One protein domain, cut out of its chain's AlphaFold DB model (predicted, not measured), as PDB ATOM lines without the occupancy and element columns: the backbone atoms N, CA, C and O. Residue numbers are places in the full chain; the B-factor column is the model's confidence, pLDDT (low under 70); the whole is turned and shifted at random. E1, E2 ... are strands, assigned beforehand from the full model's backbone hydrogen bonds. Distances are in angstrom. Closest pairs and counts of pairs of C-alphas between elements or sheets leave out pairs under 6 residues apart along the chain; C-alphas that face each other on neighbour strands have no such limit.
ATOM      1  N   VAL A   5     311.090 317.111 212.028       60.78
ATOM      2  CA  VAL A   5     311.044 317.877 213.275       60.78
ATOM      3  C   VAL A   5     309.577 317.934 213.682       60.78
ATOM      4  O   VAL A   5     308.726 318.242 212.839       60.78
ATOM      5  N   GLY A   6     309.282 317.551 214.927       60.81
ATOM      6  CA  GLY A   6     307.927 317.506 215.476       60.81
ATOM      7  C   GLY A   6     307.203 318.857 215.419       60.81
ATOM      8  O   GLY A   6     307.794 319.862 215.022       60.81
ATOM      9  N   PRO A   7     305.913 318.901 215.788       65.56
ATOM     10  CA  PRO A   7     305.183 320.157 215.851       65.56
ATOM     11  C   PRO A   7     305.836 321.112 216.856       65.56
ATOM     12  O   PRO A   7     305.998 320.777 218.029       65.56
ATOM     13  N   PHE A   8     306.165 322.314 216.397       72.25
ATOM     14  CA  PHE A   8     306.637 323.398 217.250       72.25
ATOM     15  C   PHE A   8     305.878 324.695 216.975       72.25
ATOM     16  O   PHE A   8     305.411 324.936 215.856       72.25
ATOM     17  N   SER A   9     305.801 325.553 217.993       76.75
ATOM     18  CA  SER A   9     305.410 326.953 217.797       76.75
ATOM     19  C   SER A   9     306.583 327.723 217.220       76.75
ATOM     20  O   SER A   9     307.681 327.632 217.765       76.75
ATOM     21  N   LEU A  10     306.348 328.491 216.157       80.81
ATOM     22  CA  LEU A  10     307.333 329.392 215.568       80.81
ATOM     23  C   LEU A  10     306.908 330.835 215.828       80.81
ATOM     24  O   LEU A  10     305.884 331.274 215.323       80.81
ATOM     25  N   ASN A  11     307.715 331.598 216.545       86.50
ATOM     26  CA  ASN A  11     307.534 333.032 216.691       86.50
ATOM     27  C   ASN A  11     308.460 333.750 215.708       86.50
ATOM     28  O   ASN A  11     309.629 333.394 215.564       86.50
ATOM     29  N   ILE A  12     307.934 334.758 215.016       89.19
ATOM     30  CA  ILE A  12     308.698 335.620 214.115       89.19
ATOM     31  C   ILE A  12     308.667 337.043 214.646       89.19
ATOM     32  O   ILE A  12     307.597 337.626 214.802       89.19
ATOM     33  N   SER A  13     309.845 337.625 214.839       91.56
ATOM     34  CA  SER A  13     309.993 339.032 215.202       91.56
ATOM     35  C   SER A  13     310.634 339.820 214.067       91.56
ATOM     36  O   SER A  13     311.695 339.448 213.555       91.56
ATOM     37  N   ILE A  14     310.002 340.930 213.684       92.44
ATOM     38  CA  ILE A  14     310.535 341.865 212.686       92.44
ATOM     39  C   ILE A  14     311.405 342.901 213.398       92.44
ATOM     40  O   ILE A  14     310.940 343.605 214.299       92.44
ATOM     41  N   LEU A  15     312.676 342.982 212.997       92.88
ATOM     42  CA  LEU A  15     313.690 343.743 213.715       92.88
ATOM     43  C   LEU A  15     314.259 344.894 212.884       92.88
ATOM     44  O   LEU A  15     314.649 344.736 211.721       92.88
ATOM     45  N   LYS A  16     314.432 346.036 213.547       92.44
ATOM     46  CA  LYS A  16     315.252 347.154 213.083       92.44
ATOM     47  C   LYS A  16     316.623 347.042 213.725       92.44
ATOM     48  O   LYS A  16     316.735 347.022 214.948       92.44
ATOM     49  N   LYS A  17     317.673 347.012 212.910       87.69
ATOM     50  CA  LYS A  17     319.051 347.045 213.404       87.69
ATOM     51  C   LYS A  17     319.410 348.478 213.809       87.69
ATOM     52  O   LYS A  17     319.300 349.382 212.983       87.69
ATOM     53  N   ILE A  18     319.816 348.683 215.061       89.56
ATOM     54  CA  ILE A  18     320.225 349.999 215.595       89.56
ATOM     55  C   ILE A  18     321.707 350.054 215.991       89.56
ATOM     56  O   ILE A  18     322.257 351.139 216.142       89.56
ATOM     57  N   GLY A  19     322.371 348.902 216.073       82.38
ATOM     58  CA  GLY A  19     323.803 348.787 216.329       82.38
ATOM     59  C   GLY A  19     324.368 347.483 215.760       82.38
ATOM     60  O   GLY A  19     323.653 346.746 215.079       82.38
ATOM     61  N   PRO A  20     325.647 347.156 216.014       77.69
ATOM     62  CA  PRO A  20     326.276 345.939 215.493       77.69
ATOM     63  C   PRO A  20     325.534 344.651 215.885       77.69
ATOM     64  O   PRO A  20     325.351 343.777 215.035       77.69
ATOM     65  N   ILE A  21     325.064 344.591 217.135       76.12
ATOM     66  CA  ILE A  21     324.328 343.471 217.747       76.12
ATOM     67  C   ILE A  21     323.008 343.915 218.404       76.12
ATOM     68  O   ILE A  21     322.366 343.135 219.098       76.12
ATOM     69  N   GLU A  22     322.618 345.176 218.214       85.00
ATOM     70  CA  GLU A  22     321.457 345.777 218.873       85.00
ATOM     71  C   GLU A  22     320.284 345.898 217.904       85.00
ATOM     72  O   GLU A  22     320.423 346.403 216.781       85.00
ATOM     73  N   TYR A  23     319.114 345.467 218.373       87.56
ATOM     74  CA  TYR A  23     317.890 345.417 217.592       87.56
ATOM     75  C   TYR A  23     316.716 345.999 218.374       87.56
ATOM     76  O   TYR A  23     316.601 345.806 219.582       87.56
ATOM     77  N   VAL A  24     315.821 346.674 217.657       89.56
ATOM     78  CA  VAL A  24     314.499 347.061 218.155       89.56
ATOM     79  C   VAL A  24     313.468 346.161 217.492       89.56
ATOM     80  O   VAL A  24     313.421 346.074 216.263       89.56
ATOM     81  N   CYS A  25     312.662 345.494 218.314       87.81
ATOM     82  CA  CYS A  25     311.529 344.694 217.869       87.81
ATOM     83  C   CYS A  25     310.278 345.576 217.795       87.81
ATOM     84  O   CYS A  25     310.000 346.323 218.732       87.81
ATOM     85  N   ASP A  26     309.550 345.500 216.682       79.44
ATOM     86  CA  ASP A  26     308.229 346.130 216.555       79.44
ATOM     87  C   ASP A  26     307.133 345.233 217.132       79.44
ATOM     88  O   ASP A  26     306.363 345.650 217.994       79.44
ATOM     89  N   ALA A  27     307.094 343.978 216.686       74.06
ATOM     90  CA  ALA A  27     306.134 342.993 217.145       74.06
ATOM     91  C   ALA A  27     306.714 341.580 217.039       74.06
ATOM     92  O   ALA A  27     307.451 341.259 216.101       74.06
ATOM     93  N   GLU A  28     306.326 340.744 217.998       81.75
ATOM     94  CA  GLU A  28     306.508 339.299 217.956       81.75
ATOM     95  C   GLU A  28     305.211 338.661 217.441       81.75
ATOM     96  O   GLU A  28     304.111 338.949 217.922       81.75
ATOM     97  N   HIS A  29     305.334 337.812 216.428       83.69
ATOM     98  CA  HIS A  29     304.216 337.147 215.775       83.69
ATOM     99  C   HIS A  29     304.308 335.646 215.999       83.69
ATOM    100  O   HIS A  29     305.133 334.976 215.380       83.69
ATOM    101  N   VAL A  30     303.437 335.115 216.854       81.44
ATOM    102  CA  VAL A  30     303.286 333.668 217.032       81.44
ATOM    103  C   VAL A  30     302.616 333.088 215.790       81.44
ATOM    104  O   VAL A  30     301.493 333.458 215.440       81.44
ATOM    105  N   LEU A  31     303.307 332.182 215.112       73.81
ATOM    106  CA  LEU A  31     302.828 331.482 213.933       73.81
ATOM    107  C   LEU A  31     302.610 330.016 214.280       73.81
ATOM    108  O   LEU A  31     303.530 329.332 214.718       73.81
ATOM    109  N   ASN A  32     301.374 329.572 214.043       65.25
ATOM    110  CA  ASN A  32     300.897 328.189 214.047       65.25
ATOM    111  C   ASN A  32     301.636 327.235 215.008       65.25
ATOM    112  O   ASN A  32     302.679 326.678 214.665       65.25
ATOM    113  N   GLU A  33     301.002 326.943 216.145       63.84
ATOM    114  CA  GLU A  33     301.500 326.049 217.205       63.84
ATOM    115  C   GLU A  33     301.753 324.595 216.757       63.84
ATOM    116  O   GLU A  33     302.310 323.797 217.507       63.84
ATOM    117  N   SER A  34     301.355 324.234 215.533       65.44
ATOM    118  CA  SER A  34     301.419 322.870 214.995       65.44
ATOM    119  C   SER A  34     302.258 322.738 213.716       65.44
ATOM    120  O   SER A  34     302.048 321.823 212.916       65.44
ATOM    121  N   THR A  35     303.213 323.644 213.477       70.06
ATOM    122  CA  THR A  35     304.055 323.563 212.271       70.06
ATOM    123  C   THR A  35     305.026 322.387 212.367       70.06
ATOM    124  O   THR A  35     305.786 322.281 213.321       70.06
ATOM    125  N   THR A  36     305.021 321.514 211.358       67.25
ATOM    126  CA  THR A  36     305.879 320.323 211.283       67.25
ATOM    127  C   THR A  36     306.756 320.401 210.034       67.25
ATOM    128  O   THR A  36     306.234 320.482 208.921       67.25
ATOM    129  N   PHE A  37     308.082 320.354 210.193       67.38
ATOM    130  CA  PHE A  37     309.027 320.463 209.075       67.38
ATOM    131  C   PHE A  37     309.470 319.068 208.625       67.38
ATOM    132  O   PHE A  37     310.162 318.347 209.346       67.38
ATOM    133  N   ALA A  38     309.086 318.682 207.408       61.88
ATOM    134  CA  ALA A  38     309.539 317.445 206.782       61.88
ATOM    135  C   ALA A  38     310.806 317.711 205.950       61.88
ATOM    136  O   ALA A  38     310.715 318.107 204.790       61.88
ATOM    137  N   GLY A  39     311.994 317.510 206.533       67.88
ATOM    138  CA  GLY A  39     313.265 317.714 205.825       67.88
ATOM    139  C   GLY A  39     313.404 319.119 205.208       67.88
ATOM    140  O   GLY A  39     313.045 320.117 205.834       67.88
ATOM    141  N   PHE A  40     313.920 319.211 203.975       71.44
ATOM    142  CA  PHE A  40     314.002 320.480 203.241       71.44
ATOM    143  C   PHE A  40     312.602 320.960 202.845       71.44
ATOM    144  O   PHE A  40     311.973 320.400 201.950       71.44
ATOM    145  N   SER A  41     312.129 322.016 203.500       73.50
ATOM    146  CA  SER A  41     310.795 322.577 203.283       73.50
ATOM    147  C   SER A  41     310.832 324.105 203.242       73.50
ATOM    148  O   SER A  41     311.786 324.744 203.687       73.50
ATOM    149  N   SER A  42     309.802 324.706 202.649       79.75
ATOM    150  CA  SER A  42     309.603 326.155 202.581       79.75
ATOM    151  C   SER A  42     308.176 326.472 202.998       79.75
ATOM    152  O   SER A  42     307.248 325.780 202.589       79.75
ATOM    153  N   HIS A  43     308.017 327.511 203.810       82.00
ATOM    154  CA  HIS A  43     306.737 327.918 204.374       82.00
ATOM    155  C   HIS A  43     306.551 329.420 204.162       82.00
ATOM    156  O   HIS A  43     307.502 330.188 204.312       82.00
ATOM    157  N   ASN A  44     305.329 329.821 203.816       84.38
ATOM    158  CA  ASN A  44     304.957 331.220 203.642       84.38
ATOM    159  C   ASN A  44     304.083 331.656 204.813       84.38
ATOM    160  O   ASN A  44     303.123 330.969 205.162       84.38
ATOM    161  N   TYR A  45     304.389 332.823 205.369       83.94
ATOM    162  CA  TYR A  45     303.641 333.417 206.466       83.94
ATOM    163  C   TYR A  45     303.399 334.893 206.189       83.94
ATOM    164  O   TYR A  45     304.261 335.580 205.642       83.94
ATOM    165  N   THR A  46     302.234 335.379 206.609       86.88
ATOM    166  CA  THR A  46     301.890 336.798 206.554       86.88
ATOM    167  C   THR A  46     301.890 337.347 207.968       86.88
ATOM    168  O   THR A  46     301.158 336.856 208.825       86.88
ATOM    169  N   VAL A  47     302.690 338.383 208.200       86.19
ATOM    170  CA  VAL A  47     302.753 339.103 209.475       86.19
ATOM    171  C   VAL A  47     302.331 340.552 209.273       86.19
ATOM    172  O   VAL A  47     302.555 341.132 208.210       86.19
ATOM    173  N   LYS A  48     301.704 341.145 210.291       87.00
ATOM    174  CA  LYS A  48     301.314 342.557 210.282       87.00
ATOM    175  C   LYS A  48     302.254 343.339 211.188       87.00
ATOM    176  O   LYS A  48     302.148 343.233 212.401       87.00
ATOM    177  N   THR A  49     303.111 344.157 210.592       85.12
ATOM    178  CA  THR A  49     304.081 345.006 211.295       85.12
ATOM    179  C   THR A  49     303.711 346.483 211.144       85.12
ATOM    180  O   THR A  49     303.127 346.882 210.134       85.12
ATOM    181  N   SER A  50     304.009 347.289 212.164       87.44
ATOM    182  CA  SER A  50     303.957 348.752 212.106       87.44
ATOM    183  C   SER A  50     305.302 349.367 211.690       87.44
ATOM    184  O   SER A  50     305.362 350.538 211.309       87.44
ATOM    185  N   MET A  51     306.372 348.562 211.691       89.62
ATOM    186  CA  MET A  51     307.695 348.957 211.226       89.62
ATOM    187  C   MET A  51     307.676 349.260 209.722       89.62
ATOM    188  O   MET A  51     307.289 348.400 208.925       89.62
ATOM    189  N   PRO A  52     308.159 350.439 209.290       89.31
ATOM    190  CA  PRO A  52     308.311 350.723 207.871       89.31
ATOM    191  C   PRO A  52     309.239 349.698 207.214       89.31
ATOM    192  O   PRO A  52     310.353 349.477 207.694       89.31
ATOM    193  N   PHE A  53     308.837 349.129 206.074       88.94
ATOM    194  CA  PHE A  53     309.586 348.051 205.419       88.94
ATOM    195  C   PHE A  53     311.055 348.408 205.143       88.94
ATOM    196  O   PHE A  53     311.950 347.568 205.268       88.94
ATOM    197  N   ARG A  54     311.346 349.682 204.844       88.94
ATOM    198  CA  ARG A  54     312.714 350.196 204.656       88.94
ATOM    199  C   ARG A  54     313.611 350.018 205.889       88.94
ATOM    200  O   ARG A  54     314.804 349.795 205.717       88.94
ATOM    201  N   GLU A  55     313.044 350.071 207.093       91.31
ATOM    202  CA  GLU A  55     313.766 350.012 208.371       91.31
ATOM    203  C   GLU A  55     314.003 348.581 208.861       91.31
ATOM    204  O   GLU A  55     314.843 348.370 209.735       91.31
ATOM    205  N   VAL A  56     313.320 347.597 208.267       91.69
ATOM    206  CA  VAL A  56     313.537 346.183 208.580       91.69
ATOM    207  C   VAL A  56     314.952 345.780 208.170       91.69
ATOM    208  O   VAL A  56     315.299 345.821 206.981       91.69
ATOM    209  N   GLY A  57     315.753 345.397 209.163       91.88
ATOM    210  CA  GLY A  57     317.161 345.030 209.019       91.88
ATOM    211  C   GLY A  57     317.477 343.589 209.421       91.88
ATOM    212  O   GLY A  57     318.514 343.068 209.010       91.88
ATOM    213  N   ALA A  58     316.593 342.939 210.180       92.12
ATOM    214  CA  ALA A  58     316.724 341.536 210.549       92.12
ATOM    215  C   ALA A  58     315.362 340.889 210.852       92.12
ATOM    216  O   ALA A  58     314.353 341.570 211.037       92.12
ATOM    217  N   ILE A  59     315.357 339.559 210.911       91.69
ATOM    218  CA  ILE A  59     314.221 338.733 211.324       91.69
ATOM    219  C   ILE A  59     314.722 337.780 212.411       91.69
ATOM    220  O   ILE A  59     315.675 337.041 212.163       91.69
ATOM    221  N   SER A  60     314.106 337.793 213.594       90.00
ATOM    222  CA  SER A  60     314.303 336.727 214.589       90.00
ATOM    223  C   SER A  60     313.261 335.646 214.387       90.00
ATOM    224  O   SER A  60     312.098 335.955 214.125       90.00
ATOM    225  N   LEU A  61     313.690 334.398 214.508       86.94
ATOM    226  CA  LEU A  61     312.826 333.234 214.521       86.94
ATOM    227  C   LEU A  61     313.121 332.449 215.789       86.94
ATOM    228  O   LEU A  61     314.260 332.027 215.986       86.94
ATOM    229  N   ASP A  62     312.099 332.248 216.605       82.81
ATOM    230  CA  ASP A  62     312.174 331.562 217.888       82.81
ATOM    231  C   ASP A  62     311.215 330.373 217.845       82.81
ATOM    232  O   ASP A  62     310.076 330.514 217.406       82.81
ATOM    233  N   TRP A  63     311.649 329.184 218.254       79.38
ATOM    234  CA  TRP A  63     310.786 328.009 218.252       79.38
ATOM    235  C   TRP A  63     310.901 327.167 219.513       79.38
ATOM    236  O   TRP A  63     311.960 327.060 220.137       79.38
ATOM    237  N   HIS A  64     309.768 326.557 219.858       73.31
ATOM    238  CA  HIS A  64     309.591 325.724 221.043       73.31
ATOM    239  C   HIS A  64     308.989 324.380 220.639       73.31
ATOM    240  O   HIS A  64     307.884 324.339 220.091       73.31
ATOM    241  N   ASP A  65     309.705 323.289 220.911       66.00
ATOM    242  CA  ASP A  65     309.188 321.935 220.703       66.00
ATOM    243  C   ASP A  65     308.177 321.587 221.804       66.00
ATOM    244  O   ASP A  65     308.510 321.555 222.990       66.00
ATOM    245  N   HIS A  66     306.936 321.307 221.409       62.59
ATOM    246  CA  HIS A  66     305.871 320.907 222.335       62.59
ATOM    247  C   HIS A  66     305.940 319.427 222.723       62.59
ATOM    248  O   HIS A  66     305.218 318.982 223.614       62.59
ATOM    249  N   VAL A  67     306.791 318.640 222.058       58.00
ATOM    250  CA  VAL A  67     306.855 317.183 222.212       58.00
ATOM    251  C   VAL A  67     307.797 316.761 223.346       58.00
ATOM    252  O   VAL A  67     307.665 315.647 223.861       58.00
ATOM    253  N   ARG A  68     308.732 317.614 223.797       53.44
ATOM    254  CA  ARG A  68     309.762 317.215 224.775       53.44
ATOM    255  C   ARG A  68     309.905 318.170 225.955       53.44
ATOM    256  O   ARG A  68     310.632 319.148 225.916       53.44
ATOM    257  N   ILE A  69     309.335 317.753 227.083       49.72
ATOM    258  CA  ILE A  69     309.557 318.353 228.409       49.72
ATOM    259  C   ILE A  69     311.014 318.113 228.909       49.72
ATOM    260  O   ILE A  69     311.440 318.760 229.858       49.72
ATOM    261  N   TYR A  70     311.811 317.226 228.276       40.84
ATOM    262  CA  TYR A  70     313.150 316.826 228.769       40.84
ATOM    263  C   TYR A  70     314.196 316.403 227.703       40.84
ATOM    264  O   TYR A  70     315.070 315.590 228.004       40.84
ATOM    265  N   GLY A  71     314.174 316.891 226.457       45.69
ATOM    266  CA  GLY A  71     315.190 316.443 225.488       45.69
ATOM    267  C   GLY A  71     315.356 317.309 224.249       45.69
ATOM    268  O   GLY A  71     314.403 317.935 223.810       45.69
ATOM    269  N   ASN A  72     316.578 317.288 223.702       50.34
ATOM    270  CA  ASN A  72     317.049 318.055 222.543       50.34
ATOM    271  C   ASN A  72     315.991 318.179 221.430       50.34
ATOM    272  O   ASN A  72     315.468 317.154 220.977       50.34
ATOM    273  N   ILE A  73     315.740 319.421 221.001       55.62
ATOM    274  CA  ILE A  73     315.033 319.772 219.762       55.62
ATOM    275  C   ILE A  73     315.834 319.169 218.599       55.62
ATOM    276  O   ILE A  73     317.044 319.384 218.520       55.62
ATOM    277  N   ASP A  74     315.186 318.417 217.704       57.88
ATOM    278  CA  ASP A  74     315.814 318.051 216.430       57.88
ATOM    279  C   ASP A  74     316.138 319.342 215.652       57.88
ATOM    280  O   ASP A  74     315.277 320.206 215.479       57.88
ATOM    281  N   ASP A  75     317.398 319.484 215.227       64.44
ATOM    282  CA  ASP A  75     318.007 320.709 214.687       64.44
ATOM    283  C   ASP A  75     317.172 321.349 213.546       64.44
ATOM    284  O   ASP A  75     317.310 321.009 212.366       64.44
ATOM    285  N   VAL A  76     316.322 322.333 213.870       70.19
ATOM    286  CA  VAL A  76     315.703 323.210 212.863       70.19
ATOM    287  C   VAL A  76     316.778 324.152 212.348       70.19
ATOM    288  O   VAL A  76     317.328 324.967 213.094       70.19
ATOM    289  N   ASN A  77     317.080 324.059 211.055       76.62
ATOM    290  CA  ASN A  77     318.094 324.885 210.420       76.62
ATOM    291  C   ASN A  77     317.483 325.894 209.439       76.62
ATOM    292  O   ASN A  77     317.431 325.661 208.231       76.62
ATOM    293  N   ILE A  78     317.045 327.039 209.963       81.06
ATOM    294  CA  ILE A  78     316.540 328.144 209.142       81.06
ATOM    295  C   ILE A  78     317.726 328.963 208.627       81.06
ATOM    296  O   ILE A  78     318.452 329.595 209.395       81.06
ATOM    297  N   GLN A  79     317.932 328.928 207.311       84.88
ATOM    298  CA  GLN A  79     319.082 329.549 206.643       84.88
ATOM    299  C   GLN A  79     318.733 330.861 205.944       84.88
ATOM    300  O   GLN A  79     319.558 331.772 205.886       84.88
ATOM    301  N   THR A  80     317.524 330.956 205.396       89.88
ATOM    302  CA  THR A  80     317.106 332.084 204.563       89.88
ATOM    303  C   THR A  80     315.631 332.392 204.749       89.88
ATOM    304  O   THR A  80     314.828 331.468 204.872       89.88
ATOM    305  N   ALA A  81     315.274 333.670 204.666       91.00
ATOM    306  CA  ALA A  81     313.896 334.141 204.593       91.00
ATOM    307  C   ALA A  81     313.768 335.242 203.534       91.00
ATOM    308  O   ALA A  81     314.716 335.988 203.277       91.00
ATOM    309  N   TYR A  82     312.587 335.349 202.935       92.19
ATOM    310  CA  TYR A  82     312.230 336.439 202.034       92.19
ATOM    311  C   TYR A  82     311.073 337.202 202.665       92.19
ATOM    312  O   TYR A  82     310.066 336.596 203.026       92.19
ATOM    313  N   LEU A  83     311.223 338.517 202.816       91.56
ATOM    314  CA  LEU A  83     310.152 339.386 203.294       91.56
ATOM    315  C   LEU A  83     309.706 340.282 202.151       91.56
ATOM    316  O   LEU A  83     310.508 341.057 201.626       91.56
ATOM    317  N   THR A  84     308.433 340.182 201.795       91.00
ATOM    318  CA  THR A  84     307.815 340.983 200.742       91.00
ATOM    319  C   THR A  84     306.803 341.934 201.361       91.00
ATOM    320  O   THR A  84     305.912 341.497 202.086       91.00
ATOM    321  N   GLU A  85     306.914 343.228 201.066       89.88
ATOM    322  CA  GLU A  85     305.878 344.194 201.430       89.88
ATOM    323  C   GLU A  85     304.659 344.026 200.510       89.88
ATOM    324  O   GLU A  85     304.754 344.072 199.278       89.88
ATOM    325  N   THR A  86     303.493 343.811 201.117       82.94
ATOM    326  CA  THR A  86     302.211 343.707 200.415       82.94
ATOM    327  C   THR A  86     301.338 344.904 200.775       82.94
ATOM    328  O   THR A  86     300.398 344.793 201.563       82.94
ATOM    329  N   THR A  87     301.657 346.072 200.224       75.50
ATOM    330  CA  THR A  87     300.780 347.245 200.255       75.50
ATOM    331  C   THR A  87     299.833 347.219 199.048       75.50
ATOM    332  O   THR A  87     300.261 346.916 197.931       75.50
ATOM    333  N   PRO A  88     298.530 347.516 199.223       70.81
ATOM    334  CA  PRO A  88     297.621 347.634 198.090       70.81
ATOM    335  C   PRO A  88     298.124 348.694 197.099       70.81
ATOM    336  O   PRO A  88     298.439 349.815 197.495       70.81
ATOM    337  N   ASN A  89     298.144 348.352 195.808       70.56
ATOM    338  CA  ASN A  89     298.462 349.257 194.693       70.56
ATOM    339  C   ASN A  89     299.912 349.777 194.619       70.56
ATOM    340  O   ASN A  89     300.152 350.813 193.997       70.56
ATOM    341  N   GLN A  90     300.885 349.073 195.201       68.12
ATOM    342  CA  GLN A  90     302.308 349.391 195.037       68.12
ATOM    343  C   GLN A  90     303.104 348.184 194.522       68.12
ATOM    344  O   GLN A  90     302.688 347.042 194.728       68.12
ATOM    345  N   PRO A  91     304.243 348.408 193.838       78.38
ATOM    346  CA  PRO A  91     305.142 347.327 193.461       78.38
ATOM    347  C   PRO A  91     305.626 346.572 194.700       78.38
ATOM    348  O   PRO A  91     306.105 347.182 195.654       78.38
ATOM    349  N   HIS A  92     305.548 345.244 194.663       82.31
ATOM    350  CA  HIS A  92     306.076 344.396 195.724       82.31
ATOM    351  C   HIS A  92     307.598 344.519 195.802       82.31
ATOM    352  O   HIS A  92     308.309 344.144 194.868       82.31
ATOM    353  N   ILE A  93     308.106 345.004 196.933       86.19
ATOM    354  CA  ILE A  93     309.540 345.012 197.225       86.19
ATOM    355  C   ILE A  93     309.839 343.801 198.103       86.19
ATOM    356  O   ILE A  93     309.162 343.575 199.105       86.19
ATOM    357  N   THR A  94     310.851 343.019 197.725       92.19
ATOM    358  CA  THR A  94     311.279 341.828 198.469       92.19
ATOM    359  C   THR A  94     312.704 342.002 198.975       92.19
ATOM    360  O   THR A  94     313.599 342.345 198.206       92.19
ATOM    361  N   LYS A  95     312.916 341.742 200.265       93.88
ATOM    362  CA  LYS A  95     314.230 341.685 200.912       93.88
ATOM    363  C   LYS A  95     314.587 340.232 201.205       93.88
ATOM    364  O   LYS A  95     313.736 339.470 201.669       93.88
ATOM    365  N   LYS A  96     315.840 339.853 200.948       94.81
ATOM    366  CA  LYS A  96     316.389 338.546 201.316       94.81
ATOM    367  C   LYS A  96     317.147 338.680 202.631       94.81
ATOM    368  O   LYS A  96     317.951 339.586 202.806       94.81
ATOM    369  N   PHE A  97     316.902 337.750 203.537       93.25
ATOM    370  CA  PHE A  97     317.613 337.642 204.799       93.25
ATOM    371  C   PHE A  97     318.300 336.290 204.845       93.25
ATOM    372  O   PHE A  97     317.700 335.278 204.472       93.25
ATOM    373  N   CYS A  98     319.545 336.260 205.301       91.19
ATOM    374  CA  CYS A  98     320.276 335.020 205.501       91.19
ATOM    375  C   CYS A  98     320.868 334.961 206.897       91.19
ATOM    376  O   CYS A  98     321.122 335.973 207.557       91.19
ATOM    377  N   LYS A  99     321.109 333.732 207.332       86.19
ATOM    378  CA  LYS A  99     321.875 333.454 208.529       86.19
ATOM    379  C   LYS A  99     323.318 333.896 208.283       86.19
ATOM    380  O   LYS A  99     323.937 333.472 207.311       86.19
ATOM    381  N   THR A 100     323.827 334.776 209.136       73.81
ATOM    382  CA  THR A 100     325.201 335.295 209.033       73.81
ATOM    383  C   THR A 100     326.208 334.447 209.800       73.81
ATOM    384  O   THR A 100     327.394 334.488 209.489       73.81
ATOM    385  N   ASP A 101     325.729 333.642 210.750       67.38
ATOM    386  CA  ASP A 101     326.566 332.811 211.609       67.38
ATOM    387  C   ASP A 101     326.481 331.332 211.216       67.38
ATOM    388  O   ASP A 101     325.427 330.818 210.818       67.38
ATOM    389  N   ILE A 102     327.602 330.620 211.358       59.59
ATOM    390  CA  ILE A 102     327.660 329.168 211.162       59.59
ATOM    391  C   ILE A 102     326.700 328.520 212.160       59.59
ATOM    392  O   ILE A 102     326.784 328.782 213.356       59.59
ATOM    393  N   TYR A 103     325.786 327.677 211.670       54.75
ATOM    394  CA  TYR A 103     324.816 326.963 212.501       54.75
ATOM    395  C   TYR A 103     325.530 326.196 213.626       54.75
ATOM    396  O   TYR A 103     326.255 325.241 213.316       54.75
ATOM    397  N   PRO A 104     325.356 326.576 214.907       52.53
ATOM    398  CA  PRO A 104     325.858 325.760 215.994       52.53
ATOM    399  C   PRO A 104     325.040 324.469 215.997       52.53
ATOM    400  O   PRO A 104     323.845 324.477 216.276       52.53
ATOM    401  N   ARG A 105     325.680 323.356 215.624       48.59
ATOM    402  CA  ARG A 105     325.102 322.020 215.809       48.59
ATOM    403  C   ARG A 105     324.880 321.824 217.309       48.59
ATOM    404  O   ARG A 105     325.810 322.088 218.073       48.59
ATOM    405  N   ASN A 106     323.710 321.327 217.705       47.34
ATOM    406  CA  ASN A 106     323.303 321.082 219.096       47.34
ATOM    407  C   ASN A 106     322.816 322.319 219.881       47.34
ATOM    408  O   ASN A 106     323.320 322.600 220.970       47.34
ATOM    409  N   LEU A 107     321.775 323.010 219.405       49.97
ATOM    410  CA  LEU A 107     320.986 323.923 220.256       49.97
ATOM    411  C   LEU A 107     320.013 323.127 221.149       49.97
ATOM    412  O   LEU A 107     318.802 323.326 221.124       49.97
ATOM    413  N   GLY A 108     320.554 322.180 221.923       43.81
ATOM    414  CA  GLY A 108     319.797 321.404 222.901       43.81
ATOM    415  C   GLY A 108     319.284 322.310 224.020       43.81
ATOM    416  O   GLY A 108     320.036 322.672 224.920       43.81
ATOM    417  N   GLY A 109     318.008 322.681 223.956       48.47
ATOM    418  CA  GLY A 109     317.300 323.475 224.960       48.47
ATOM    419  C   GLY A 109     315.804 323.549 224.641       48.47
ATOM    420  O   GLY A 109     315.404 323.184 223.547       48.47
ATOM    421  N   ASN A 110     314.973 324.004 225.585       54.78
ATOM    422  CA  ASN A 110     313.507 324.090 225.409       54.78
ATOM    423  C   ASN A 110     313.060 325.236 224.475       54.78
ATOM    424  O   ASN A 110     311.910 325.268 224.043       54.78
ATOM    425  N   LEU A 111     313.963 326.176 224.189       64.56
ATOM    426  CA  LEU A 111     313.769 327.317 223.303       64.56
ATOM    427  C   LEU A 111     315.019 327.459 222.438       64.56
ATOM    428  O   LEU A 111     316.129 327.554 222.967       64.56
ATOM    429  N   ALA A 112     314.835 327.473 221.124       75.50
ATOM    430  CA  ALA A 112     315.899 327.714 220.164       75.50
ATOM    431  C   ALA A 112     315.547 328.919 219.295       75.50
ATOM    432  O   ALA A 112     314.379 329.168 219.004       75.50
ATOM    433  N   SER A 113     316.567 329.671 218.893       79.50
ATOM    434  CA  SER A 113     316.379 330.875 218.098       79.50
ATOM    435  C   SER A 113     317.453 331.048 217.037       79.50
ATOM    436  O   SER A 113     318.565 330.517 217.122       79.50
ATOM    437  N   THR A 114     317.116 331.798 215.993       83.25
ATOM    438  CA  THR A 114     318.085 332.288 215.020       83.25
ATOM    439  C   THR A 114     317.677 333.659 214.517       83.25
ATOM    440  O   THR A 114     316.507 333.922 214.251       83.25
ATOM    441  N   THR A 115     318.666 334.517 214.301       88.44
ATOM    442  CA  THR A 115     318.465 335.806 213.642       88.44
ATOM    443  C   THR A 115     318.998 335.736 212.216       88.44
ATOM    444  O   THR A 115     320.093 335.229 211.969       88.44
ATOM    445  N   LEU A 116     318.213 336.234 211.267       90.81
ATOM    446  CA  LEU A 116     318.596 336.402 209.872       90.81
ATOM    447  C   LEU A 116     318.785 337.894 209.605       90.81
ATOM    448  O   LEU A 116     317.900 338.692 209.910       90.81
ATOM    449  N   SER A 117     319.921 338.269 209.027       90.75
ATOM    450  CA  SER A 117     320.218 339.655 208.649       90.75
ATOM    451  C   SER A 117     320.106 339.832 207.141       90.75
ATOM    452  O   SER A 117     320.113 338.852 206.397       90.75
ATOM    453  N   LEU A 118     319.994 341.082 206.689       91.19
ATOM    454  CA  LEU A 118     319.977 341.398 205.262       91.19
ATOM    455  C   LEU A 118     321.186 340.815 204.518       91.19
ATOM    456  O   LEU A 118     322.330 340.963 204.953       91.19
ATOM    457  N   CYS A 119     320.869 340.213 203.377       88.56
ATOM    458  CA  CYS A 119     321.756 339.892 202.269       88.56
ATOM    459  C   CYS A 119     321.319 340.738 201.061       88.56
ATOM    460  O   CYS A 119     322.180 340.978 200.201       88.56
TER     461      CYS A 119
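What this domain is: This is residues 5 to 119 of the 119 residues of an uncharacterized protein of Tetranychus urticae (UniProt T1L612). A single sheet of six strands is curled like part of a barrel and folded back on itself, with E2, E1 and E3 as one leaf, E5 and E4 as the other, and E6 as the hinge between them. The stretch of residues 39 to 57 runs along the open side between E2 and E4, and the loops with Tyr 70 and Asn 89 reach the two ends of the long axis. The printed part has 115 residues with no named helix and six named strands, E1 to E6 along the chain; the sheet's order is E2 E1 E3 E6 E5 E4, antiparallel throughout. The class is all strand, though under half of the residues, 55 of 115, are in named strands. The whole is compact, with a radius of gyration of the C-alphas of 14.7 A, and only just elongated, with spans of 46 by 31 by 23 A.

Where its parts are: E1, residues 5 to 17, begins at C-alpha 5 at (311.044, 317.877, 213.275), is 30.2 A long and bends by 74 degrees at residue 8. E2, residues 23 to 38, is 31.1 A long and bends by 88 degrees at residue 26. E3, residues 58 to 65, is 23.3 A long and begins at C-alpha 58 at (316.724, 341.536, 210.549). E4 is residues 80 to 84, and E5 is residues 94 to 99, 16.8 A long. E6, residues 112 to 118, is 20.6 A long and ends at C-alpha 118 at (319.977, 341.398, 205.262).

How they stand to each other: The sheet is twisted, and its edge strands are E2 and E4. E1 and E2 form a hairpin, with N 12 and O 29 2.8 A apart. On E1's other side is E3, antiparallel at 156 degrees, with N 11 and O 62 2.7 A apart. E3 and E6 are antiparallel at 162 degrees, with N 63 and O 112 2.8 A apart. E5 and E6 form a hairpin at 130 degrees, with N 98 and O 117 2.9 A apart. E4 and E5 form a hairpin, with N 97 and O 81 2.8 A apart. E4, E5 and E6 are a meander, each strand the antiparallel neighbour of the one before; with E3, the antiparallel neighbour of E6, they make a Greek key. In this folded sheet, one sheet bent back into two leaves that face each other, 12 pairs of C-alphas are within 11 A across the leaves. E1 and E4 are apart, as are E2 and E5.

The domain as a whole: The two C-alphas farthest apart, those of Tyr 70 and Asn 89, are 49.3 A apart. The printed part has no cut. The links E2 to E3, E3 to E4 and E5 to E6 are long, with 19, 14 and 12 residues. The mean pLDDT of the printed part is 76.9; 33 residues are under 70, among them residues 65 to 75 and 101 to 111.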